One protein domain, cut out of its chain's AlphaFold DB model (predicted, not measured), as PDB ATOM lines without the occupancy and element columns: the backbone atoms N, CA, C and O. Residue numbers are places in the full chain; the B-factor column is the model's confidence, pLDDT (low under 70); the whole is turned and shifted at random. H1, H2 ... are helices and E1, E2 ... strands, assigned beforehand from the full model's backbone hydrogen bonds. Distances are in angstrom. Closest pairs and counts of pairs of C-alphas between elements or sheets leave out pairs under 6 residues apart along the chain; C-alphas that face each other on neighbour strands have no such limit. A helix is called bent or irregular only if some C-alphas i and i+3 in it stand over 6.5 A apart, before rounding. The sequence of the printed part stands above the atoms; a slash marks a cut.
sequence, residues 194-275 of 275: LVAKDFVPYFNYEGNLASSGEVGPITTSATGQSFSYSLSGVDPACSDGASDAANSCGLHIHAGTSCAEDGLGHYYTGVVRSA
ATOM      1  N   LEU A 194      37.699  26.322 180.516       79.56
ATOM      2  CA  LEU A 194      37.841  26.825 179.157       79.56
ATOM      3  C   LEU A 194      36.545  27.566 178.804       79.56
ATOM      4  O   LEU A 194      35.495  26.946 178.642       79.56
ATOM      5  N   VAL A 195      36.617  28.893 178.731       83.00
ATOM      6  CA  VAL A 195      35.488  29.772 178.410       83.00
ATOM      7  C   VAL A 195      35.865  30.700 177.261       83.00
ATOM      8  O   VAL A 195      36.906  31.359 177.299       83.00
ATOM      9  N   ALA A 196      35.011  30.777 176.243       89.44
ATOM     10  CA  ALA A 196      35.073  31.841 175.249       89.44
ATOM     11  C   ALA A 196      34.223  33.016 175.746       89.44
ATOM     12  O   ALA A 196      33.045  32.861 176.065       89.44
ATOM     13  N   LYS A 197      34.845  34.188 175.845       88.50
ATOM     14  CA  LYS A 197      34.268  35.436 176.360       88.50
ATOM     15  C   LYS A 197      34.959  36.619 175.682       88.50
ATOM     16  O   LYS A 197      35.856  36.415 174.870       88.50
ATOM     17  N   ASP A 198      34.570  37.843 176.038       91.50
ATOM     18  CA  ASP A 198      35.107  39.079 175.441       91.50
ATOM     19  C   ASP A 198      34.959  39.100 173.901       91.50
ATOM     20  O   ASP A 198      35.841  39.563 173.180       91.50
ATOM     21  N   PHE A 199      33.832  38.566 173.409       93.19
ATOM     22  CA  PHE A 199      33.506  38.455 171.986       93.19
ATOM     23  C   PHE A 199      33.664  39.788 171.239       93.19
ATOM     24  O   PHE A 199      33.213  40.843 171.691       93.19
ATOM     25  N   VAL A 200      34.257  39.700 170.051       92.88
ATOM     26  CA  VAL A 200      34.401  40.786 169.075       92.88
ATOM     27  C   VAL A 200      33.777  40.360 167.741       92.88
ATOM     28  O   VAL A 200      33.623  39.157 167.509       92.88
ATOM     29  N   PRO A 201      33.421  41.301 166.845       93.31
ATOM     30  CA  PRO A 201      33.066  40.970 165.468       93.31
ATOM     31  C   PRO A 201      34.152  40.122 164.797       93.31
ATOM     32  O   PRO A 201      35.342  40.383 164.972       93.31
ATOM     33  N   TYR A 202      33.739  39.115 164.024       91.62
ATOM     34  CA  TYR A 202      34.654  38.278 163.243       91.62
ATOM     35  C   TYR A 202      35.397  39.126 162.195       91.62
ATOM     36  O   TYR A 202      34.865  40.135 161.733       91.62
ATOM     37  N   PHE A 203      36.619  38.734 161.819       91.94
ATOM     38  CA  PHE A 203      37.599  39.620 161.163       91.94
ATOM     39  C   PHE A 203      37.126  40.312 159.864       91.94
ATOM     40  O   PHE A 203      37.648  41.368 159.511       91.94
ATOM     41  N   ASN A 204      36.151  39.730 159.157       93.25
ATOM     42  CA  ASN A 204      35.562  40.240 157.914       93.25
ATOM     43  C   ASN A 204      34.060  40.583 158.030       93.25
ATOM     44  O   ASN A 204      33.389  40.757 157.013       93.25
ATOM     45  N   TYR A 205      33.509  40.661 159.244       93.75
ATOM     46  CA  TYR A 205      32.095  40.963 159.463       93.75
ATOM     47  C   TYR A 205      31.824  42.474 159.368       93.75
ATOM     48  O   TYR A 205      32.034  43.222 160.319       93.75
ATOM     49  N   GLU A 206      31.308  42.915 158.219       95.25
ATOM     50  CA  GLU A 206      30.931  44.318 157.955       95.25
ATOM     51  C   GLU A 206      29.531  44.705 158.484       95.25
ATOM     52  O   GLU A 206      29.063  45.825 158.267       95.25
ATOM     53  N   GLY A 207      28.824  43.780 159.145       94.75
ATOM     54  CA  GLY A 207      27.477  44.009 159.671       94.75
ATOM     55  C   GLY A 207      27.441  44.766 161.006       94.75
ATOM     56  O   GLY A 207      28.456  45.212 161.534       94.75
ATOM     57  N   ASN A 208      26.240  44.911 161.573       94.56
ATOM     58  CA  ASN A 208      25.989  45.722 162.771       94.56
ATOM     59  C   ASN A 208      25.618  44.923 164.037       94.56
ATOM     60  O   ASN A 208      25.314  45.542 165.059       94.56
ATOM     61  N   LEU A 209      25.613  43.585 163.990       94.88
ATOM     62  CA  LEU A 209      25.412  42.757 165.184       94.88
ATOM     63  C   LEU A 209      26.642  42.814 166.100       94.88
ATOM     64  O   LEU A 209      27.777  42.946 165.647       94.88
ATOM     65  N   ALA A 210      26.400  42.698 167.405       93.88
ATOM     66  CA  ALA A 210      27.414  42.817 168.446       93.88
ATOM     67  C   ALA A 210      27.210  41.715 169.496       93.88
ATOM     68  O   ALA A 210      26.818  41.976 170.637       93.88
ATOM     69  N   SER A 211      27.439  40.469 169.073       94.56
ATOM     70  CA  SER A 211      27.384  39.291 169.940       94.56
ATOM     71  C   SER A 211      28.323  39.447 171.137       94.56
ATOM     72  O   SER A 211      29.495  39.783 170.990       94.56
ATOM     73  N   SER A 212      27.799  39.193 172.329       93.94
ATOM     74  CA  SER A 212      28.492  39.322 173.612       93.94
ATOM     75  C   SER A 212      27.951  38.298 174.610       93.94
ATOM     76  O   SER A 212      26.848  37.781 174.431       93.94
ATOM     77  N   GLY A 213      28.725  37.996 175.653       93.50
ATOM     78  CA  GLY A 213      28.391  36.979 176.652       93.50
ATOM     79  C   GLY A 213      29.516  35.965 176.839       93.50
ATOM     80  O   GLY A 213      30.691  36.316 176.709       93.50
ATOM     81  N   GLU A 214      29.147  34.724 177.151       91.19
ATOM     82  CA  GLU A 214      30.068  33.641 177.506       91.19
ATOM     83  C   GLU A 214      29.615  32.298 176.903       91.19
ATOM     84  O   GLU A 214      28.423  31.984 176.871       91.19
ATOM     85  N   VAL A 215      30.577  31.495 176.444       92.56
ATOM     86  CA  VAL A 215      30.396  30.091 176.048       92.56
ATOM     87  C   VAL A 215      31.346  29.237 176.881       92.56
ATOM     88  O   VAL A 215      32.564  29.395 176.801       92.56
ATOM     89  N   GLY A 216      30.785  28.334 177.678       86.50
ATOM     90  CA  GLY A 216      31.502  27.446 178.582       86.50
ATOM     91  C   GLY A 216      30.665  27.057 179.812       86.50
ATOM     92  O   GLY A 216      29.452  27.272 179.817       86.50
ATOM     93  N   PRO A 217      31.278  26.442 180.842       83.94
ATOM     94  CA  PRO A 217      32.617  25.854 180.792       83.94
ATOM     95  C   PRO A 217      32.677  24.772 179.707       83.94
ATOM     96  O   PRO A 217      31.766  23.955 179.599       83.94
ATOM     97  N   ILE A 218      33.723  24.780 178.879       81.75
ATOM     98  CA  ILE A 218      33.979  23.704 177.919       81.75
ATOM     99  C   ILE A 218      34.633  22.556 178.687       81.75
ATOM    100  O   ILE A 218      35.735  22.695 179.218       81.75
ATOM    101  N   THR A 219      33.940  21.423 178.736       77.25
ATOM    102  CA  THR A 219      34.427  20.169 179.317       77.25
ATOM    103  C   THR A 219      34.624  19.134 178.218       77.25
ATOM    104  O   THR A 219      33.806  19.035 177.302       77.25
ATOM    105  N   THR A 220      35.710  18.363 178.295       76.12
ATOM    106  CA  THR A 220      36.041  17.326 177.306       76.12
ATOM    107  C   THR A 220      35.886  15.950 177.936       76.12
ATOM    108  O   THR A 220      36.424  15.698 179.010       76.12
ATOM    109  N   SER A 221      35.180  15.044 177.258       71.50
ATOM    110  CA  SER A 221      35.056  13.638 177.646       71.50
ATOM    111  C   SER A 221      35.369  12.747 176.446       71.50
ATOM    112  O   SER A 221      34.712  12.831 175.404       71.50
ATOM    113  N   ALA A 222      36.421  11.933 176.572       79.75
ATOM    114  CA  ALA A 222      37.106  11.288 175.450       79.75
ATOM    115  C   ALA A 222      37.447  12.303 174.335       79.75
ATOM    116  O   ALA A 222      38.349  13.117 174.509       79.75
ATOM    117  N   THR A 223      36.729  12.280 173.210       78.94
ATOM    118  CA  THR A 223      36.878  13.245 172.103       78.94
ATOM    119  C   THR A 223      35.727  14.250 171.997       78.94
ATOM    120  O   THR A 223      35.825  15.202 171.225       78.94
ATOM    121  N   GLY A 224      34.640  14.075 172.753       77.31
ATOM    122  CA  GLY A 224      33.494  14.984 172.742       77.31
ATOM    123  C   GLY A 224      33.733  16.205 173.627       77.31
ATOM    124  O   GLY A 224      34.237  16.066 174.740       77.31
ATOM    125  N   GLN A 225      33.346  17.389 173.153       84.31
ATOM    126  CA  GLN A 225      33.282  18.600 173.973       84.31
ATOM    127  C   GLN A 225      31.823  18.931 174.299       84.31
ATOM    128  O   GLN A 225      30.954  18.825 173.433       84.31
ATOM    129  N   SER A 226      31.552  19.363 175.527       80.25
ATOM    130  CA  SER A 226      30.252  19.886 175.950       80.25
ATOM    131  C   SER A 226      30.428  21.213 176.689       80.25
ATOM    132  O   SER A 226      31.404  21.415 177.411       80.25
ATOM    133  N   PHE A 227      29.498  22.138 176.461       88.56
ATOM    134  CA  PHE A 227      29.523  23.499 176.993       88.56
ATOM    135  C   PHE A 227      28.102  24.051 177.131       88.56
ATOM    136  O   PHE A 227      27.186  23.608 176.439       88.56
ATOM    137  N   SER A 228      27.924  25.042 178.005       87.50
ATOM    138  CA  SER A 228      26.743  25.914 177.995       87.50
ATOM    139  C   SER A 228      27.054  27.207 177.237       87.50
ATOM    140  O   SER A 228      28.207  27.485 176.912       87.50
ATOM    141  N   TYR A 229      26.039  28.019 176.949       92.50
ATOM    142  CA  TYR A 229      26.238  29.377 176.448       92.50
ATOM    143  C   TYR A 229      25.198  30.336 177.024       92.50
ATOM    144  O   TYR A 229      24.065  29.954 177.309       92.50
ATOM    145  N   SER A 230      25.594  31.594 177.179       94.19
ATOM    146  CA  SER A 230      24.719  32.711 177.522       94.19
ATOM    147  C   SER A 230      25.162  33.906 176.692       94.19
ATOM    148  O   SER A 230      26.226  34.477 176.932       94.19
ATOM    149  N   LEU A 231      24.382  34.229 175.658       93.81
ATOM    150  CA  LEU A 231      24.744  35.200 174.627       93.81
ATOM    151  C   LEU A 231      23.664  36.275 174.464       93.81
ATOM    152  O   LEU A 231      22.489  36.074 174.767       93.81
ATOM    153  N   SER A 232      24.072  37.448 173.999       94.50
ATOM    154  CA  SER A 232      23.228  38.621 173.761       94.50
ATOM    155  C   SER A 232      23.781  39.435 172.593       94.50
ATOM    156  O   SER A 232      24.984  39.435 172.356       94.50
ATOM    157  N   GLY A 233      22.913  40.120 171.845       94.25
ATOM    158  CA  GLY A 233      23.311  40.824 170.613       94.25
ATOM    159  C   GLY A 233      23.514  39.916 169.389       94.25
ATOM    160  O   GLY A 233      24.033  40.382 168.377       94.25
ATOM    161  N   VAL A 234      23.097  38.646 169.491       94.06
ATOM    162  CA  VAL A 234      23.003  37.682 168.379       94.06
ATOM    163  C   VAL A 234      21.918  38.085 167.370       94.06
ATOM    164  O   VAL A 234      21.088  38.948 167.663       94.06
ATOM    165  N   ASP A 235      21.913  37.459 166.192       95.31
ATOM    166  CA  ASP A 235      20.958  37.764 165.120       95.31
ATOM    167  C   ASP A 235      19.496  37.507 165.555       95.31
ATOM    168  O   ASP A 235      19.163  36.374 165.922       95.31
ATOM    169  N   PRO A 236      18.596  38.512 165.499       94.75
ATOM    170  CA  PRO A 236      17.174  38.326 165.782       94.75
ATOM    171  C   PRO A 236      16.475  37.285 164.896       94.75
ATOM    172  O   PRO A 236      15.464  36.734 165.323       94.75
ATOM    173  N   ALA A 237      16.995  36.987 163.698       94.81
ATOM    174  CA  ALA A 237      16.457  35.940 162.826       94.81
ATOM    175  C   ALA A 237      16.581  34.525 163.428       94.81
ATOM    176  O   ALA A 237      15.860  33.622 163.013       94.81
ATOM    177  N   CYS A 238      17.442  34.336 164.434       94.38
ATOM    178  CA  CYS A 238      17.599  33.076 165.160       94.38
ATOM    179  C   CYS A 238      16.534  32.836 166.249       94.38
ATOM    180  O   CYS A 238      16.669  31.877 167.010       94.38
ATOM    181  N   SER A 239      15.491  33.676 166.363       93.56
ATOM    182  CA  SER A 239      14.438  33.522 167.387       93.56
ATOM    183  C   SER A 239      13.728  32.170 167.331       93.56
ATOM    184  O   SER A 239      13.363  31.621 168.369       93.56
ATOM    185  N   ASP A 240      13.571  31.639 166.118       93.62
ATOM    186  CA  ASP A 240      12.812  30.423 165.831       93.62
ATOM    187  C   ASP A 240      13.746  29.212 165.601       93.62
ATOM    188  O   ASP A 240      13.291  28.121 165.257       93.62
ATOM    189  N   GLY A 241      15.056  29.390 165.828       90.50
ATOM    190  CA  GLY A 241      16.101  28.383 165.640       90.50
ATOM    191  C   GLY A 241      16.939  28.573 164.371       90.50
ATOM    192  O   GLY A 241      16.944  29.634 163.750       90.50
ATOM    193  N   ALA A 242      17.693  27.531 164.013       93.38
ATOM    194  CA  ALA A 242      18.517  27.493 162.807       93.38
ATOM    195  C   ALA A 242      17.680  27.204 161.547       93.38
ATOM    196  O   ALA A 242      16.686  26.483 161.599       93.38
ATOM    197  N   SER A 243      18.130  27.726 160.406       92.56
ATOM    198  CA  SER A 243      17.593  27.412 159.074       92.56
ATOM    199  C   SER A 243      18.448  26.369 158.340       92.56
ATOM    200  O   SER A 243      19.554  26.055 158.777       92.56
ATOM    201  N   ASP A 244      17.989  25.905 157.173       91.56
ATOM    202  CA  ASP A 244      18.736  24.984 156.292       91.56
ATOM    203  C   ASP A 244      20.063  25.565 155.742       91.56
ATOM    204  O   ASP A 244      20.817  24.871 155.054       91.56
ATOM    205  N   ALA A 245      20.363  26.846 155.989       90.94
ATOM    206  CA  ALA A 245      21.623  27.455 155.584       90.94
ATOM    207  C   ALA A 245      22.790  26.965 156.463       90.94
ATOM    208  O   ALA A 245      22.703  26.934 157.691       90.94
ATOM    209  N   ALA A 246      23.921  26.634 155.832       87.88
ATOM    210  CA  ALA A 246      25.123  26.203 156.542       87.88
ATOM    211  C   ALA A 246      25.545  27.232 157.610       87.88
ATOM    212  O   ALA A 246      25.575  28.435 157.349       87.88
ATOM    213  N   ASN A 247      25.870  26.736 158.805       87.38
ATOM    214  CA  ASN A 247      26.257  27.513 159.990       87.38
ATOM    215  C   ASN A 247      25.176  28.493 160.514       87.38
ATOM    216  O   ASN A 247      25.466  29.328 161.373       87.38
ATOM    217  N   SER A 248      23.922  28.393 160.049       93.88
ATOM    218  CA  SER A 248      22.805  29.212 160.541       93.88
ATOM    219  C   SER A 248      22.635  29.049 162.055       93.88
ATOM    220  O   SER A 248      22.415  27.945 162.545       93.88
ATOM    221  N   CYS A 249      22.752  30.157 162.794       92.75
ATOM    222  CA  CYS A 249      22.584  30.212 164.253       92.75
ATOM    223  C   CYS A 249      23.504  29.254 165.049       92.75
ATOM    224  O   CYS A 249      23.203  28.911 166.192       92.75
ATOM    225  N   GLY A 250      24.614  28.811 164.448       91.88
ATOM    226  CA  GLY A 250      25.530  27.831 165.030       91.88
ATOM    227  C   GLY A 250      26.548  28.416 166.014       91.88
ATOM    228  O   GLY A 250      26.917  29.588 165.946       91.88
ATOM    229  N   LEU A 251      27.056  27.555 166.900       91.88
ATOM    230  CA  LEU A 251      28.276  27.787 167.677       91.88
ATOM    231  C   LEU A 251      29.313  26.734 167.282       91.88
ATOM    232  O   LEU A 251      29.028  25.534 167.301       91.88
ATOM    233  N   HIS A 252      30.508  27.186 166.913       90.94
ATOM    234  CA  HIS A 252      31.561  26.344 166.352       90.94
ATOM    235  C   HIS A 252      32.906  26.671 167.001       90.94
ATOM    236  O   HIS A 252      33.250  27.839 167.185       90.94
ATOM    237  N   ILE A 253      33.686  25.636 167.315       89.44
ATOM    238  CA  ILE A 253      35.111  25.785 167.617       89.44
ATOM    239  C   ILE A 253      35.847  25.747 166.275       89.44
ATOM    240  O   ILE A 253      35.565  24.894 165.434       89.44
ATOM    241  N   HIS A 254      36.760  26.688 166.063       90.62
ATOM    242  CA  HIS A 254      37.496  26.890 164.815       90.62
ATOM    243  C   HIS A 254      38.967  26.482 164.970       90.62
ATOM    244  O   HIS A 254      39.490  26.452 166.083       90.62
ATOM    245  N   ALA A 255      39.626  26.114 163.868       89.75
ATOM    246  CA  ALA A 255      41.013  25.640 163.898       89.75
ATOM    247  C   ALA A 255      42.053  26.778 164.001       89.75
ATOM    248  O   ALA A 255      43.178  26.543 164.439       89.75
ATOM    249  N   GLY A 256      41.686  27.999 163.604       89.62
ATOM    250  CA  GLY A 256      42.463  29.217 163.824       89.62
ATOM    251  C   GLY A 256      42.303  29.760 165.249       89.62
ATOM    252  O   GLY A 256      41.257  29.618 165.876       89.62
ATOM    253  N   THR A 257      43.353  30.404 165.761       88.75
ATOM    254  CA  THR A 257      43.482  30.825 167.171       88.75
ATOM    255  C   THR A 257      43.513  32.348 167.362       88.75
ATOM    256  O   THR A 257      43.949  32.842 168.402       88.75
ATOM    257  N   SER A 258      43.046  33.105 166.365       88.12
ATOM    258  CA  SER A 258      43.026  34.573 166.339       88.12
ATOM    259  C   SER A 258      41.608  35.097 166.113       88.12
ATOM    260  O   SER A 258      40.867  34.553 165.301       88.12
ATOM    261  N   CYS A 259      41.242  36.189 166.788       89.12
ATOM    262  CA  CYS A 259      39.995  36.922 166.525       89.12
ATOM    263  C   CYS A 259      40.157  38.026 165.460       89.12
ATOM    264  O   CYS A 259      39.180  38.681 165.112       89.12
ATOM    265  N   ALA A 260      41.383  38.268 164.982       91.12
ATOM    266  CA  ALA A 260      41.720  39.329 164.023       91.12
ATOM    267  C   ALA A 260      42.067  38.796 162.617       91.12
ATOM    268  O   ALA A 260      42.402  39.574 161.728       91.12
ATOM    269  N   GLU A 261      42.000  37.480 162.427       93.06
ATOM    270  CA  GLU A 261      42.310  36.764 161.187       93.06
ATOM    271  C   GLU A 261      41.224  35.702 160.938       93.06
ATOM    272  O   GLU A 261      40.307  35.548 161.747       93.06
ATOM    273  N   ASP A 262      41.310  34.968 159.827       92.00
ATOM    274  CA  ASP A 262      40.366  33.883 159.555       92.00
ATOM    275  C   ASP A 262      40.576  32.696 160.510       92.00
ATOM    276  O   ASP A 262      41.681  32.175 160.669       92.00
ATOM    277  N   GLY A 263      39.483  32.237 161.118       88.88
ATOM    278  CA  GLY A 263      39.427  31.072 161.995       88.88
ATOM    279  C   GLY A 263      39.590  29.731 161.274       88.88
ATOM    280  O   GLY A 263      39.541  28.690 161.929       88.88
ATOM    281  N   LEU A 264      39.798  29.713 159.954       91.19
ATOM    282  CA  LEU A 264      39.883  28.503 159.139       91.19
ATOM    283  C   LEU A 264      38.595  27.658 159.254       91.19
ATOM    284  O   LEU A 264      37.536  28.138 159.666       91.19
ATOM    285  N   GLY A 265      38.666  26.379 158.882       88.69
ATOM    286  CA  GLY A 265      37.561  25.437 159.086       88.69
ATOM    287  C   GLY A 265      37.258  25.160 160.565       88.69
ATOM    288  O   GLY A 265      38.042  25.485 161.459       88.69
ATOM    289  N   HIS A 266      36.121  24.506 160.818       90.75
ATOM    290  CA  HIS A 266      35.773  24.012 162.152       90.75
ATOM    291  C   HIS A 266      36.857  23.049 162.670       90.75
ATOM    292  O   HIS A 266      37.403  22.248 161.910       90.75
ATOM    293  N   TYR A 267      37.156  23.110 163.965       86.62
ATOM    294  CA  TYR A 267      38.140  22.245 164.604       86.62
ATOM    295  C   TYR A 267      37.587  20.830 164.804       86.62
ATOM    296  O   TYR A 267      36.580  20.630 165.480       86.62
ATOM    297  N   TYR A 268      38.284  19.838 164.253       82.31
ATOM    298  CA  TYR A 268      38.089  18.423 164.557       82.31
ATOM    299  C   TYR A 268      39.361  17.628 164.246       82.31
ATOM    300  O   TYR A 268      40.212  18.060 163.466       82.31
ATOM    301  N   THR A 269      39.489  16.442 164.841       73.81
ATOM    302  CA  THR A 269      40.597  15.514 164.589       73.81
ATOM    303  C   THR A 269      40.060  14.115 164.276       73.81
ATOM    304  O   THR A 269      39.100  13.641 164.882       73.81
ATOM    305  N   GLY A 270      40.664  13.445 163.289       68.75
ATOM    306  CA  GLY A 270      40.207  12.136 162.811       68.75
ATOM    307  C   GLY A 270      38.941  12.181 161.940       68.75
ATOM    308  O   GLY A 270      38.533  13.229 161.441       68.75
ATOM    309  N   VAL A 271      38.336  11.009 161.717       64.50
ATOM    310  CA  VAL A 271      37.135  10.856 160.875       64.50
ATOM    311  C   VAL A 271      35.878  11.072 161.716       64.50
ATOM    312  O   VAL A 271      35.299  10.127 162.253       64.50
ATOM    313  N   VAL A 272      35.441  12.326 161.811       64.00
ATOM    314  CA  VAL A 272      34.120  12.666 162.350       64.00
ATOM    315  C   VAL A 272      33.059  12.319 161.304       64.00
ATOM    316  O   VAL A 272      33.160  12.724 160.147       64.00
ATOM    317  N   ARG A 273      32.032  11.558 161.698       55.47
ATOM    318  CA  ARG A 273      30.814  11.411 160.887       55.47
ATOM    319  C   ARG A 273      29.963  12.659 161.089       55.47
ATOM    320  O   ARG A 273      29.746  13.048 162.233       55.47
ATOM    321  N   SER A 274      29.478  13.256 160.003       57.62
ATOM    322  CA  SER A 274      28.466  14.313 160.077       57.62
ATOM    323  C   SER A 274      27.233  13.812 160.833       57.62
ATOM    324  O   SER A 274      26.774  12.694 160.571       57.62
ATOM    325  N   ALA A 275      26.732  14.640 161.748       51.00
ATOM    326  CA  ALA A 275      25.360  14.552 162.241       51.00
ATOM    327  C   ALA A 275      24.382  15.027 161.153       51.00
ATOM    328  O   ALA A 275      24.811  15.875 160.334       51.00
TER     329      ALA A 275
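Overview. This is residues 194 to 275 of the 275 residues of the protein "Hypothetical protein" of Chrysotila carterae (UniProt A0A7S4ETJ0). Little regular structure: a long hairpin, E2 and E3, with short E1 beside E2, forms a wall, and unnamed loops, residues 197 to 211 and 241 to 275, cover one face. The 82 printed residues run E1, E2, E3, H1; 27 are in named elements, mostly strand. The antiparallel sheet E1 - E2 - E3 is a meander, each strand beside the one before. It is only just compact, close to loose: radius of gyration of the C-alphas 13.7 A, spans 37 by 28 by 23 A.

Along the chain. E1, residues 194 to 196, begins at C-alpha (37.841, 26.825, 179.157). E2, residues 212 to 221, measures 26.8 A; E3, 224 to 232, 25.8 A. H1, 236 to 240, ends at C-alpha (12.812, 30.423, 165.831); it is irregular, C-alphas 237 and 240 being 7.3 A apart.

Arrangement. Hairpin E1 and E2 has N 196 and O 215 at 2.9 A; hairpin E2 and E3 has N 214 and O 230 at 2.9 A. H1 is not on the sheet; 0 of 1 O i to N i+4 pairs and 1 of 2 O i to N i+3 pairs are within hydrogen-bond range.

Size, cuts and confidence. The printed part has no cut. The link E1 to E2 is long. Residues 270 to 275 have pLDDT under 70.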